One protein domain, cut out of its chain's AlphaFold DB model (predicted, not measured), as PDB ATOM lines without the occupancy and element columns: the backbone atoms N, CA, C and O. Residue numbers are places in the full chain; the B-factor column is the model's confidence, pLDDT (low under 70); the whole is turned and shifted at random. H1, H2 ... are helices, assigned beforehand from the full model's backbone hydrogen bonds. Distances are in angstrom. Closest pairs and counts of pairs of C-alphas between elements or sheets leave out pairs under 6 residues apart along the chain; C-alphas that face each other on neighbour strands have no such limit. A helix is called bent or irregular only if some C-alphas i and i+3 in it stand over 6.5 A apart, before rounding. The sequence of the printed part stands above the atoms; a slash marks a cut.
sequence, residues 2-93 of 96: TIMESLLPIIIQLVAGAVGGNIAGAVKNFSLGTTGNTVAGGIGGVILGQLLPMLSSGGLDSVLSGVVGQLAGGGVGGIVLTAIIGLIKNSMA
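AT A GLANCE: This is residues 2 to 93 of the 96 residues of the protein "Predicted protein" of Brucella sp. F5/99 (UniProt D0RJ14). A long helix arm, H2a, stands in the middle: H1 crosses one side of it as a lopsided X, H2b turns off across its far end, and H3 folds back past H2a. The free ends of H1, residues 3 to 8, and H3, residues 85 to 93, stick out at opposite ends of the longest axis. The printed part has 92 residues with three named helices, H1, H2 and H3 in that order, and no named strand; the class is all helix, with mostly crossed packing. It is only just compact, close to loose, with a radius of gyration of the C-alphas of 14.2 A and spans of 42 by 37 by 22 A.

HOW THE PARTS SIT: H1, residues 3 to 25, touches H2a, residues 33 to 57, at a steep tilt of 60 degrees, opposite ways; the closest C-alphas, of Gly 21 and Gly 41, are 3.7 A apart. H2a, with residues 51 to 55 alone, touches H2b, residues 60 to 72, with its residues 62 to 66 alone, about perpendicular at 80 degrees; closest are the C-alphas of Met 54 and Val 63, 5.5 A. H3, residues 77 to 93, touches H2b at a steep tilt of 47 degrees, opposite ways, through residues 77 to 81 and 66 to 71 alone; closest are the C-alphas of Leu 71 and Gly 77, 4.3 A. Residues 79 to 83 of H3 alone touch residues 47 to 51 of H2a alone, opposite ways, at 69 degrees, only just steep; closest are the C-alphas of Ile 47 and Val 80, 6.4 A. H1 is apart from H2b and H3. Every O i to N i+4 pair is within hydrogen-bond range in H2b and H3, against 17 of 19 in H1 and 19 of 21 in H2a.

IN THESE COORDINATES: H1 begins at C-alpha 3 (1.179, -42.721, 73.609) and is 32.5 A long. H2, residues 33 to 72, was assigned as one helix by its hydrogen bonds but is bent, C-alphas 57 and 60 being 9.5 A apart; H2a is 34.8 A long and irregular, C-alphas 50 and 53 being 6.55 A apart, with a kink of 38 degrees near residue 50, and H2b is 18.8 A long. H3 is 23.7 A long and ends at C-alpha 93 (-11.730, -82.723, 76.078).

THE WHOLE: The C-alphas farthest apart, of Thr 2 and Ala 93, are 44.7 A apart. The printed part has no cut; the link H1 to H2 is short, and H2 to H3 is tight. Mean pLDDT of the printed part is 77.3, with 16 residues under 70, among them 2 to 4, 28 to 30 and 73 to 77.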
ATOM      1  N   THR A   2       0.775 -40.482  69.281       68.62
ATOM      2  CA  THR A   2       0.951 -40.205  70.710       68.62
ATOM      3  C   THR A   2       0.712 -41.482  71.508       68.62
ATOM      4  O   THR A   2      -0.014 -42.371  71.073       68.62
ATOM      5  N   ILE A   3       1.311 -41.574  72.694       68.31
ATOM      6  CA  ILE A   3       1.179 -42.721  73.609       68.31
ATOM      7  C   ILE A   3      -0.307 -43.044  73.892       68.31
ATOM      8  O   ILE A   3      -0.677 -44.194  74.100       68.31
ATOM      9  N   MET A   4      -1.185 -42.041  73.827       69.06
ATOM     10  CA  MET A   4      -2.624 -42.210  74.005       69.06
ATOM     11  C   MET A   4      -3.279 -43.056  72.895       69.06
ATOM     12  O   MET A   4      -4.176 -43.836  73.189       69.06
ATOM     13  N   GLU A   5      -2.814 -42.978  71.645       76.69
ATOM     14  CA  GLU A   5      -3.390 -43.729  70.512       76.69
ATOM     15  C   GLU A   5      -3.013 -45.219  70.518       76.69
ATOM     16  O   GLU A   5      -3.745 -46.036  69.964       76.69
ATOM     17  N   SER A   6      -1.901 -45.597  71.157       78.19
ATOM     18  CA  SER A   6      -1.465 -46.995  71.285       78.19
ATOM     19  C   SER A   6      -1.901 -47.657  72.595       78.19
ATOM     20  O   SER A   6      -2.107 -48.871  72.621       78.19
ATOM     21  N   LEU A   7      -2.082 -46.888  73.675       80.44
ATOM     22  CA  LEU A   7      -2.495 -47.432  74.973       80.44
ATOM     23  C   LEU A   7      -4.010 -47.607  75.111       80.44
ATOM     24  O   LEU A   7      -4.438 -48.599  75.699       80.44
ATOM     25  N   LEU A   8      -4.826 -46.703  74.556       86.00
ATOM     26  CA  LEU A   8      -6.292 -46.832  74.593       86.00
ATOM     27  C   LEU A   8      -6.788 -48.194  74.078       86.00
ATOM     28  O   LEU A   8      -7.568 -48.834  74.784       86.00
ATOM     29  N   PRO A   9      -6.324 -48.690  72.912       84.69
ATOM     30  CA  PRO A   9      -6.732 -49.995  72.395       84.69
ATOM     31  C   PRO A   9      -6.358 -51.146  73.331       84.69
ATOM     32  O   PRO A   9      -7.155 -52.060  73.523       84.69
ATOM     33  N   ILE A  10      -5.171 -51.095  73.943       83.38
ATOM     34  CA  ILE A  10      -4.684 -52.141  74.853       83.38
ATOM     35  C   ILE A  10      -5.472 -52.135  76.164       83.38
ATOM     36  O   ILE A  10      -5.856 -53.196  76.651       83.38
ATOM     37  N   ILE A  11      -5.767 -50.958  76.719       85.31
ATOM     38  CA  ILE A  11      -6.585 -50.843  77.931       85.31
ATOM     39  C   ILE A  11      -8.009 -51.330  77.654       85.31
ATOM     40  O   ILE A  11      -8.549 -52.103  78.444       85.31
ATOM     41  N   ILE A  12      -8.597 -50.956  76.514       85.38
ATOM     42  CA  ILE A  12      -9.918 -51.452  76.110       85.38
ATOM     43  C   ILE A  12      -9.891 -52.973  75.933       85.38
ATOM     44  O   ILE A  12     -10.792 -53.635  76.432       85.38
ATOM     45  N   GLN A  13      -8.871 -53.550  75.291       85.44
ATOM     46  CA  GLN A  13      -8.753 -55.007  75.125       85.44
ATOM     47  C   GLN A  13      -8.588 -55.738  76.458       85.44
ATOM     48  O   GLN A  13      -9.183 -56.798  76.648       85.44
ATOM     49  N   LEU A  14      -7.831 -55.170  77.397       86.12
ATOM     50  CA  LEU A  14      -7.646 -55.758  78.720       86.12
ATOM     51  C   LEU A  14      -8.939 -55.708  79.540       86.12
ATOM     52  O   LEU A  14      -9.307 -56.704  80.159       86.12
ATOM     53  N   VAL A  15      -9.656 -54.579  79.514       86.81
ATOM     54  CA  VAL A  15     -10.937 -54.411  80.220       86.81
ATOM     55  C   VAL A  15     -12.034 -55.253  79.567       86.81
ATOM     56  O   VAL A  15     -12.747 -55.971  80.261       86.81
ATOM     57  N   ALA A  16     -12.149 -55.229  78.237       86.56
ATOM     58  CA  ALA A  16     -13.100 -56.056  77.497       86.56
ATOM     59  C   ALA A  16     -12.804 -57.549  77.683       86.56
ATOM     60  O   ALA A  16     -13.726 -58.337  77.877       86.56
ATOM     61  N   GLY A  17     -11.524 -57.926  77.700       84.25
ATOM     62  CA  GLY A  17     -11.066 -59.270  78.026       84.25
ATOM     63  C   GLY A  17     -11.454 -59.677  79.441       84.25
ATOM     64  O   GLY A  17     -12.082 -60.713  79.627       84.25
ATOM     65  N   ALA A  18     -11.150 -58.849  80.440       85.88
ATOM     66  CA  ALA A  18     -11.517 -59.072  81.838       85.88
ATOM     67  C   ALA A  18     -13.033 -59.254  82.033       85.88
ATOM     68  O   ALA A  18     -13.470 -60.197  82.694       85.88
ATOM     69  N   VAL A  19     -13.836 -58.377  81.424       88.12
ATOM     70  CA  VAL A  19     -15.303 -58.455  81.462       88.12
ATOM     71  C   VAL A  19     -15.789 -59.719  80.753       88.12
ATOM     72  O   VAL A  19     -16.585 -60.466  81.318       88.12
ATOM     73  N   GLY A  20     -15.265 -60.010  79.560       82.81
ATOM     74  CA  GLY A  20     -15.592 -61.214  78.796       82.81
ATOM     75  C   GLY A  20     -15.228 -62.504  79.530       82.81
ATOM     76  O   GLY A  20     -16.017 -63.444  79.533       82.81
ATOM     77  N   GLY A  21     -14.087 -62.534  80.222       82.25
ATOM     78  CA  GLY A  21     -13.664 -63.658  81.056       82.25
ATOM     79  C   GLY A  21     -14.564 -63.871  82.269       82.25
ATOM     80  O   GLY A  21     -14.885 -65.011  82.591       82.25
ATOM     81  N   ASN A  22     -15.045 -62.797  82.906       86.31
ATOM     82  CA  ASN A  22     -15.999 -62.893  84.015       86.31
ATOM     83  C   ASN A  22     -17.388 -63.366  83.554       86.31
ATOM     84  O   ASN A  22     -18.015 -64.182  84.226       86.31
ATOM     85  N   ILE A  23     -17.833 -62.935  82.368       85.19
ATOM     86  CA  ILE A  23     -19.070 -63.430  81.743       85.19
ATOM     87  C   ILE A  23     -18.923 -64.905  81.338       85.19
ATOM     88  O   ILE A  23     -19.795 -65.714  81.646       85.19
ATOM     89  N   ALA A  24     -17.811 -65.284  80.702       80.88
ATOM     90  CA  ALA A  24     -17.532 -66.673  80.334       80.88
ATOM     91  C   ALA A  24     -17.433 -67.583  81.570       80.88
ATOM     92  O   ALA A  24     -17.952 -68.698  81.576       80.88
ATOM     93  N   GLY A  25     -16.829 -67.082  82.649       77.12
ATOM     94  CA  GLY A  25     -16.749 -67.766  83.934       77.12
ATOM     95  C   GLY A  25     -18.063 -67.791  84.724       77.12
ATOM     96  O   GLY A  25     -18.165 -68.543  85.684       77.12
ATOM     97  N   ALA A  26     -19.096 -67.036  84.336       80.38
ATOM     98  CA  ALA A  26     -20.429 -67.156  84.938       80.38
ATOM     99  C   ALA A  26     -21.154 -68.450  84.509       80.38
ATOM    100  O   ALA A  26     -22.158 -68.841  85.113       80.38
ATOM    101  N   VAL A  27     -20.639 -69.150  83.492       80.50
ATOM    102  CA  VAL A  27     -21.103 -70.487  83.112       80.50
ATOM    103  C   VAL A  27     -20.691 -71.481  84.204       80.50
ATOM    104  O   VAL A  27     -19.521 -71.551  84.575       80.50
ATOM    105  N   LYS A  28     -21.651 -72.278  84.700       58.53
ATOM    106  CA  LYS A  28     -21.555 -73.111  85.923       58.53
ATOM    107  C   LYS A  28     -20.346 -74.062  86.033       58.53
ATOM    108  O   LYS A  28     -20.108 -74.567  87.121       58.53
ATOM    109  N   ASN A  29     -19.583 -74.282  84.962       67.19
ATOM    110  CA  ASN A  29     -18.443 -75.204  84.919       67.19
ATOM    111  C   ASN A  29     -17.101 -74.541  84.545       67.19
ATOM    112  O   ASN A  29     -16.089 -75.231  84.491       67.19
ATOM    113  N   PHE A  30     -17.077 -73.230  84.275       66.50
ATOM    114  CA  PHE A  30     -15.878 -72.509  83.817       66.50
ATOM    115  C   PHE A  30     -15.421 -71.397  84.776       66.50
ATOM    116  O   PHE A  30     -14.454 -70.697  84.480       66.50
ATOM    117  N   SER A  31     -16.083 -71.228  85.926       75.81
ATOM    118  CA  SER A  31     -15.698 -70.209  86.906       75.81
ATOM    119  C   SER A  31     -14.429 -70.596  87.661       75.81
ATOM    120  O   SER A  31     -14.416 -71.564  88.419       75.81
ATOM    121  N   LEU A  32     -13.388 -69.781  87.523       77.31
ATOM    122  CA  LEU A  32     -12.163 -69.813  88.327       77.31
ATOM    123  C   LEU A  32     -12.227 -68.814  89.504       77.31
ATOM    124  O   LEU A  32     -11.209 -68.504  90.123       77.31
ATOM    125  N   GLY A  33     -13.418 -68.272  89.795       84.00
ATOM    126  CA  GLY A  33     -13.622 -67.133  90.693       84.00
ATOM    127  C   GLY A  33     -13.368 -65.788  90.001       84.00
ATOM    128  O   GLY A  33     -12.724 -65.719  88.958       84.00
ATOM    129  N   THR A  34     -13.864 -64.690  90.574       85.94
ATOM    130  CA  THR A  34     -13.864 -63.354  89.942       85.94
ATOM    131  C   THR A  34     -12.467 -62.894  89.516       85.94
ATOM    132  O   THR A  34     -12.283 -62.388  88.408       85.94
ATOM    133  N   THR A  35     -11.464 -63.126  90.367       84.75
ATOM    134  CA  THR A  35     -10.060 -62.794  90.089       84.75
ATOM    135  C   THR A  35      -9.476 -63.686  88.993       84.75
ATOM    136  O   THR A  35      -8.857 -63.177  88.062       84.75
ATOM    137  N   GLY A  36      -9.714 -65.001  89.047       84.75
ATOM    138  CA  GLY A  36      -9.225 -65.948  88.037       84.75
ATOM    139  C   GLY A  36      -9.846 -65.706  86.661       84.75
ATOM    140  O   GLY A  36      -9.134 -65.654  85.660       84.75
ATOM    141  N   ASN A  37     -11.153 -65.449  86.624       88.44
ATOM    142  CA  ASN A  37     -11.896 -65.127  85.408       88.44
ATOM    143  C   ASN A  37     -11.413 -63.818  84.767       88.44
ATOM    144  O   ASN A  37     -11.294 -63.734  83.548       88.44
ATOM    145  N   THR A  38     -11.092 -62.812  85.582       86.69
ATOM    146  CA  THR A  38     -10.550 -61.522  85.125       86.69
ATOM    147  C   THR A  38      -9.156 -61.679  84.524       86.69
ATOM    148  O   THR A  38      -8.879 -61.112  83.472       86.69
ATOM    149  N   VAL A  39      -8.279 -62.468  85.155       86.00
ATOM    150  CA  VAL A  39      -6.914 -62.712  84.655       86.00
ATOM    151  C   VAL A  39      -6.942 -63.550  83.377       86.00
ATOM    152  O   VAL A  39      -6.320 -63.174  82.384       86.00
ATOM    153  N   ALA A  40      -7.711 -64.643  83.364       85.12
ATOM    154  CA  ALA A  40      -7.901 -65.471  82.173       85.12
ATOM    155  C   ALA A  40      -8.536 -64.666  81.029       85.12
ATOM    156  O   ALA A  40      -8.101 -64.766  79.884       85.12
ATOM    157  N   GLY A  41      -9.513 -63.818  81.355       84.62
ATOM    158  CA  GLY A  41     -10.142 -62.887  80.431       84.62
ATOM    159  C   GLY A  41      -9.182 -61.836  79.890       84.62
ATOM    160  O   GLY A  41      -9.164 -61.593  78.691       84.62
ATOM    161  N   GLY A  42      -8.348 -61.235  80.735       88.56
ATOM    162  CA  GLY A  42      -7.361 -60.239  80.320       88.56
ATOM    163  C   GLY A  42      -6.305 -60.823  79.382       88.56
ATOM    164  O   GLY A  42      -6.039 -60.254  78.325       88.56
ATOM    165  N   ILE A  43      -5.766 -62.001  79.716       85.12
ATOM    166  CA  ILE A  43      -4.836 -62.738  78.846       85.12
ATOM    167  C   ILE A  43      -5.542 -63.130  77.543       85.12
ATOM    168  O   ILE A  43      -5.028 -62.875  76.456       85.12
ATOM    169  N   GLY A  44      -6.750 -63.691  77.642       81.12
ATOM    170  CA  GLY A  44      -7.563 -64.077  76.494       81.12
ATOM    171  C   GLY A  44      -7.899 -62.899  75.583       81.12
ATOM    172  O   GLY A  44      -7.807 -63.048  74.374       81.12
ATOM    173  N   GLY A  45      -8.215 -61.727  76.139       83.81
ATOM    174  CA  GLY A  45      -8.548 -60.502  75.412       83.81
ATOM    175  C   GLY A  45      -7.357 -59.887  74.687       83.81
ATOM    176  O   GLY A  45      -7.515 -59.428  73.558       83.81
ATOM    177  N   VAL A  46      -6.157 -59.951  75.271       85.06
ATOM    178  CA  VAL A  46      -4.919 -59.554  74.578       85.06
ATOM    179  C   VAL A  46      -4.648 -60.491  73.402       85.06
ATOM    180  O   VAL A  46      -4.421 -60.025  72.289       85.06
ATOM    181  N   ILE A  47      -4.732 -61.808  73.613       82.44
ATOM    182  CA  ILE A  47      -4.497 -62.806  72.557       82.44
ATOM    183  C   ILE A  47      -5.555 -62.673  71.452       82.44
ATOM    184  O   ILE A  47      -5.203 -62.548  70.281       82.44
ATOM    185  N   LEU A  48      -6.844 -62.632  71.803       79.81
ATOM    186  CA  LEU A  48      -7.935 -62.407  70.851       79.81
ATOM    187  C   LEU A  48      -7.783 -61.076  70.124       79.81
ATOM    188  O   LEU A  48      -8.019 -61.038  68.925       79.81
ATOM    189  N   GLY A  49      -7.351 -60.011  70.799       83.75
ATOM    190  CA  GLY A  49      -7.112 -58.703  70.191       83.75
ATOM    191  C   GLY A  49      -6.043 -58.723  69.097       83.75
ATOM    192  O   GLY A  49      -6.162 -57.980  68.126       83.75
ATOM    193  N   GLN A  50      -5.043 -59.605  69.207       79.94
ATOM    194  CA  GLN A  50      -4.051 -59.827  68.146       79.94
ATOM    195  C   GLN A  50      -4.584 -60.732  67.023       79.94
ATOM    196  O   GLN A  50      -4.194 -60.582  65.868       79.94
ATOM    197  N   LEU A  51      -5.488 -61.661  67.349       77.00
ATOM    198  CA  LEU A  51      -6.033 -62.633  66.400       77.00
ATOM    199  C   LEU A  51      -7.209 -62.116  65.578       77.00
ATOM    200  O   LEU A  51      -7.373 -62.519  64.430       77.00
ATOM    201  N   LEU A  52      -8.033 -61.240  66.150       80.62
ATOM    202  CA  LEU A  52      -9.244 -60.715  65.521       80.62
ATOM    203  C   LEU A  52      -8.962 -60.027  64.177       80.62
ATOM    204  O   LEU A  52      -9.671 -60.329  63.217       80.62
ATOM    205  N   PRO A  53      -7.928 -59.166  64.055       79.12
ATOM    206  CA  PRO A  53      -7.577 -58.548  62.782       79.12
ATOM    207  C   PRO A  53      -7.217 -59.595  61.723       79.12
ATOM    208  O   PRO A  53      -7.731 -59.535  60.611       79.12
ATOM    209  N   MET A  54      -6.423 -60.604  62.096       73.44
ATOM    210  CA  MET A  54      -5.995 -61.682  61.198       73.44
ATOM    211  C   MET A  54      -7.168 -62.568  60.755       73.44
ATOM    212  O   MET A  54      -7.289 -62.921  59.581       73.44
ATOM    213  N   LEU A  55      -8.073 -62.876  61.687       74.56
ATOM    214  CA  LEU A  55      -9.288 -63.636  61.410       74.56
ATOM    215  C   LEU A  55     -10.234 -62.861  60.484       74.56
ATOM    216  O   LEU A  55     -10.797 -63.443  59.559       74.56
ATOM    217  N   SER A  56     -10.367 -61.547  60.695       76.81
ATOM    218  CA  SER A  56     -11.197 -60.671  59.860       76.81
ATOM    219  C   SER A  56     -10.661 -60.506  58.435       76.81
ATOM    220  O   SER A  56     -11.444 -60.273  57.518       76.81
ATOM    221  N   SER A  57      -9.348 -60.664  58.232       74.25
ATOM    222  CA  SER A  57      -8.695 -60.486  56.931       74.25
ATOM    223  C   SER A  57      -8.602 -61.750  56.071       74.25
ATOM    224  O   SER A  57      -8.355 -61.634  54.875       74.25
ATOM    225  N   GLY A  58      -8.772 -62.952  56.633       70.06
ATOM    226  CA  GLY A  58      -8.561 -64.178  55.850       70.06
ATOM    227  C   GLY A  58      -8.976 -65.488  56.512       70.06
ATOM    228  O   GLY A  58      -8.501 -66.547  56.106       70.06
ATOM    229  N   GLY A  59      -9.841 -65.447  57.528       74.44
ATOM    230  CA  GLY A  59     -10.326 -66.657  58.184       74.44
ATOM    231  C   GLY A  59      -9.251 -67.388  58.997       74.44
ATOM    232  O   GLY A  59      -8.174 -66.863  59.287       74.44
ATOM    233  N   LEU A  60      -9.565 -68.617  59.410       72.50
ATOM    234  CA  LEU A  60      -8.719 -69.402  60.314       72.50
ATOM    235  C   LEU A  60      -7.359 -69.770  59.688       72.50
ATOM    236  O   LEU A  60      -6.356 -69.806  60.399       72.50
ATOM    237  N   ASP A  61      -7.302 -69.958  58.368       74.62
ATOM    238  CA  ASP A  61      -6.056 -70.243  57.641       74.62
ATOM    239  C   ASP A  61      -5.070 -69.069  57.684       74.62
ATOM    240  O   ASP A  61      -3.862 -69.273  57.811       74.62
ATOM    241  N   SER A  62      -5.568 -67.829  57.653       74.69
ATOM    242  CA  SER A  62      -4.732 -66.631  57.803       74.69
ATOM    243  C   SER A  62      -4.145 -66.519  59.210       74.69
ATOM    244  O   SER A  62      -2.968 -66.186  59.370       74.69
ATOM    245  N   VAL A  63      -4.932 -66.880  60.229       73.12
ATOM    246  CA  VAL A  63      -4.455 -66.968  61.612       73.12
ATOM    247  C   VAL A  63      -3.343 -68.011  61.722       73.12
ATOM    248  O   VAL A  63      -2.264 -67.693  62.208       73.12
ATOM    249  N   LEU A  64      -3.559 -69.227  61.218       75.94
ATOM    250  CA  LEU A  64      -2.559 -70.301  61.241       75.94
ATOM    251  C   LEU A  64      -1.276 -69.923  60.489       75.94
ATOM    252  O   LEU A  64      -0.179 -70.092  61.021       75.94
ATOM    253  N   SER A  65      -1.401 -69.356  59.287       76.50
ATOM    254  CA  SER A  65      -0.259 -68.914  58.480       76.50
ATOM    255  C   SER A  65       0.538 -67.807  59.171       76.50
ATOM    256  O   SER A  65       1.766 -67.887  59.273       76.50
ATOM    257  N   GLY A  66      -0.144 -66.802  59.723       75.69
ATOM    258  CA  GLY A  66       0.528 -65.719  60.428       75.69
ATOM    259  C   GLY A  66       1.105 -66.147  61.777       75.69
ATOM    260  O   GLY A  66       2.140 -65.623  62.168       75.69
ATOM    261  N   VAL A  67       0.530 -67.145  62.454       74.38
ATOM    262  CA  VAL A  67       1.121 -67.758  63.657       74.38
ATOM    263  C   VAL A  67       2.403 -68.494  63.326       74.38
ATOM    264  O   VAL A  67       3.392 -68.301  64.023       74.38
ATOM    265  N   VAL A  68       2.423 -69.283  62.250       73.50
ATOM    266  CA  VAL A  68       3.636 -69.966  61.775       73.50
ATOM    267  C   VAL A  68       4.711 -68.947  61.376       73.50
ATOM    268  O   VAL A  68       5.868 -69.093  61.771       73.50
ATOM    269  N   GLY A  69       4.330 -67.869  60.683       73.56
ATOM    270  CA  GLY A  69       5.241 -66.765  60.355       73.56
ATOM    271  C   GLY A  69       5.769 -66.023  61.590       73.56
ATOM    272  O   GLY A  69       6.957 -65.727  61.683       73.56
ATOM    273  N   GLN A  70       4.913 -65.778  62.584       68.94
ATOM    274  CA  GLN A  70       5.280 -65.151  63.859       68.94
ATOM    275  C   GLN A  70       6.077 -66.092  64.772       68.94
ATOM    276  O   GLN A  70       6.841 -65.612  65.604       68.94
ATOM    277  N   LEU A  71       5.936 -67.416  64.634       67.69
ATOM    278  CA  LEU A  71       6.746 -68.400  65.357       67.69
ATOM    279  C   LEU A  71       8.209 -68.331  64.925       67.69
ATOM    280  O   LEU A  71       9.091 -68.382  65.776       67.69
ATOM    281  N   ALA A  72       8.462 -68.131  63.629       71.25
ATOM    282  CA  ALA A  72       9.807 -67.854  63.129       71.25
ATOM    283  C   ALA A  72      10.375 -66.522  63.675       71.25
ATOM    284  O   ALA A  72      11.588 -66.380  63.793       71.25
ATOM    285  N   GLY A  73       9.503 -65.575  64.056       69.88
ATOM    286  CA  GLY A  73       9.838 -64.304  64.722       69.88
ATOM    287  C   GLY A  73       9.792 -64.321  66.265       69.88
ATOM    288  O   GLY A  73      10.065 -63.302  66.895       69.88
ATOM    289  N   GLY A  74       9.448 -65.456  66.886       59.88
ATOM    290  CA  GLY A  74       9.588 -65.764  68.318       59.88
ATOM    291  C   GLY A  74       8.573 -65.160  69.306       59.88
ATOM    292  O   GLY A  74       8.167 -65.845  70.241       59.88
ATOM    293  N   GLY A  75       8.145 -63.906  69.142       66.38
ATOM    294  CA  GLY A  75       7.455 -63.177  70.224       66.38
ATOM    295  C   GLY A  75       5.957 -63.467  70.383       66.38
ATOM    296  O   GLY A  75       5.494 -63.871  71.449       66.38
ATOM    297  N   VAL A  76       5.174 -63.244  69.326       65.88
ATOM    298  CA  VAL A  76       3.699 -63.290  69.392       65.88
ATOM    299  C   VAL A  76       3.163 -64.660  68.966       65.88
ATOM    300  O   VAL A  76       2.160 -65.133  69.501       65.88
ATOM    301  N   GLY A  77       3.874 -65.358  68.072       69.62
ATOM    302  CA  GLY A  77       3.460 -66.660  67.542       69.62
ATOM    303  C   GLY A  77       3.348 -67.747  68.613       69.62
ATOM    304  O   GLY A  77       2.416 -68.544  68.573       69.62
ATOM    305  N   GLY A  78       4.235 -67.751  69.615       71.00
ATOM    306  CA  GLY A  78       4.213 -68.742  70.698       71.00
ATOM    307  C   GLY A  78       2.995 -68.618  71.622       71.00
ATOM    308  O   GLY A  78       2.372 -69.626  71.967       71.00
ATOM    309  N   ILE A  79       2.607 -67.388  71.977       71.88
ATOM    310  CA  ILE A  79       1.427 -67.122  72.819       71.88
ATOM    311  C   ILE A  79       0.158 -67.529  72.068       71.88
ATOM    312  O   ILE A  79      -0.718 -68.200  72.618       71.88
ATOM    313  N   VAL A  80       0.087 -67.175  70.786       74.62
ATOM    314  CA  VAL A  80      -1.056 -67.516  69.949       74.62
ATOM    315  C   VAL A  80      -1.154 -69.024  69.711       74.62
ATOM    316  O   VAL A  80      -2.236 -69.588  69.859       74.62
ATOM    317  N   LEU A  81      -0.049 -69.707  69.395       74.38
ATOM    318  CA  LEU A  81      -0.054 -71.157  69.195       74.38
ATOM    319  C   LEU A  81      -0.489 -71.890  70.469       74.38
ATOM    320  O   LEU A  81      -1.290 -72.819  70.399       74.38
ATOM    321  N   THR A  82      -0.033 -71.430  71.636       78.25
ATOM    322  CA  THR A  82      -0.460 -71.979  72.931       78.25
ATOM    323  C   THR A  82      -1.958 -71.778  73.157       78.25
ATOM    324  O   THR A  82      -2.634 -72.699  73.614       78.25
ATOM    325  N   ALA A  83      -2.506 -70.617  72.784       74.12
ATOM    326  CA  ALA A  83      -3.943 -70.360  72.859       74.12
ATOM    327  C   ALA A  83      -4.746 -71.265  71.913       74.12
ATOM    328  O   ALA A  83      -5.733 -71.862  72.337       74.12
ATOM    329  N   ILE A  84      -4.304 -71.428  70.661       73.31
ATOM    330  CA  ILE A  84      -4.958 -72.304  69.675       73.31
ATOM    331  C   ILE A  84      -4.931 -73.760  70.150       73.31
ATOM    332  O   ILE A  84      -5.971 -74.416  70.182       73.31
ATOM    333  N   ILE A  85      -3.769 -74.262  70.582       77.88
ATOM    334  CA  ILE A  85      -3.637 -75.623  71.118       77.88
ATOM    335  C   ILE A  85      -4.510 -75.790  72.368       77.88
ATOM    336  O   ILE A  85      -5.176 -76.814  72.511       77.88
ATOM    337  N   GLY A  86      -4.557 -74.784  73.246       75.69
ATOM    338  CA  GLY A  86      -5.429 -74.766  74.420       75.69
ATOM    339  C   GLY A  86      -6.911 -74.874  74.058       75.69
ATOM    340  O   GLY A  86      -7.616 -75.706  74.627       75.69
ATOM    341  N   LEU A  87      -7.376 -74.104  73.070       71.94
ATOM    342  CA  LEU A  87      -8.757 -74.147  72.579       71.94
ATOM    343  C   LEU A  87      -9.102 -75.486  71.916       71.94
ATOM    344  O   LEU A  87     -10.165 -76.043  72.194       71.94
ATOM    345  N   ILE A  88      -8.207 -76.028  71.083       75.44
ATOM    346  CA  ILE A  88      -8.389 -77.341  70.443       75.44
ATOM    347  C   ILE A  88      -8.460 -78.431  71.511       75.44
ATOM    348  O   ILE A  88      -9.380 -79.245  71.501       75.44
ATOM    349  N   LYS A  89      -7.526 -78.428  72.466       71.81
ATOM    350  CA  LYS A  89      -7.477 -79.417  73.546       71.81
ATOM    351  C   LYS A  89      -8.719 -79.335  74.433       71.81
ATOM    352  O   LYS A  89      -9.266 -80.375  74.778       71.81
ATOM    353  N   ASN A  90      -9.200 -78.131  74.744       69.69
ATOM    354  CA  ASN A  90     -10.438 -77.936  75.500       69.69
ATOM    355  C   ASN A  90     -11.674 -78.403  74.710       69.69
ATOM    356  O   ASN A  90     -12.554 -79.044  75.271       69.69
ATOM    357  N   SER A  91     -11.714 -78.159  73.396       62.00
ATOM    358  CA  SER A  91     -12.804 -78.619  72.519       62.00
ATOM    359  C   SER A  91     -12.811 -80.143  72.337       62.00
ATOM    360  O   SER A  91     -13.874 -80.749  72.256       62.00
ATOM    361  N   MET A  92     -11.631 -80.770  72.307       73.00
ATOM    362  CA  MET A  92     -11.468 -82.228  72.272       73.00
ATOM    363  C   MET A  92     -11.830 -82.867  73.617       73.00
ATOM    364  O   MET A  92     -12.505 -83.890  73.644       73.00
ATOM    365  N   ALA A  93     -11.423 -82.250  74.730       57.84
ATOM    366  CA  ALA A  93     -11.730 -82.723  76.078       57.84
ATOM    367  C   ALA A  93     -13.212 -82.554  76.440       57.84
ATOM    368  O   ALA A  93     -13.757 -83.393  77.140       57.84
TER     369      ALA A  93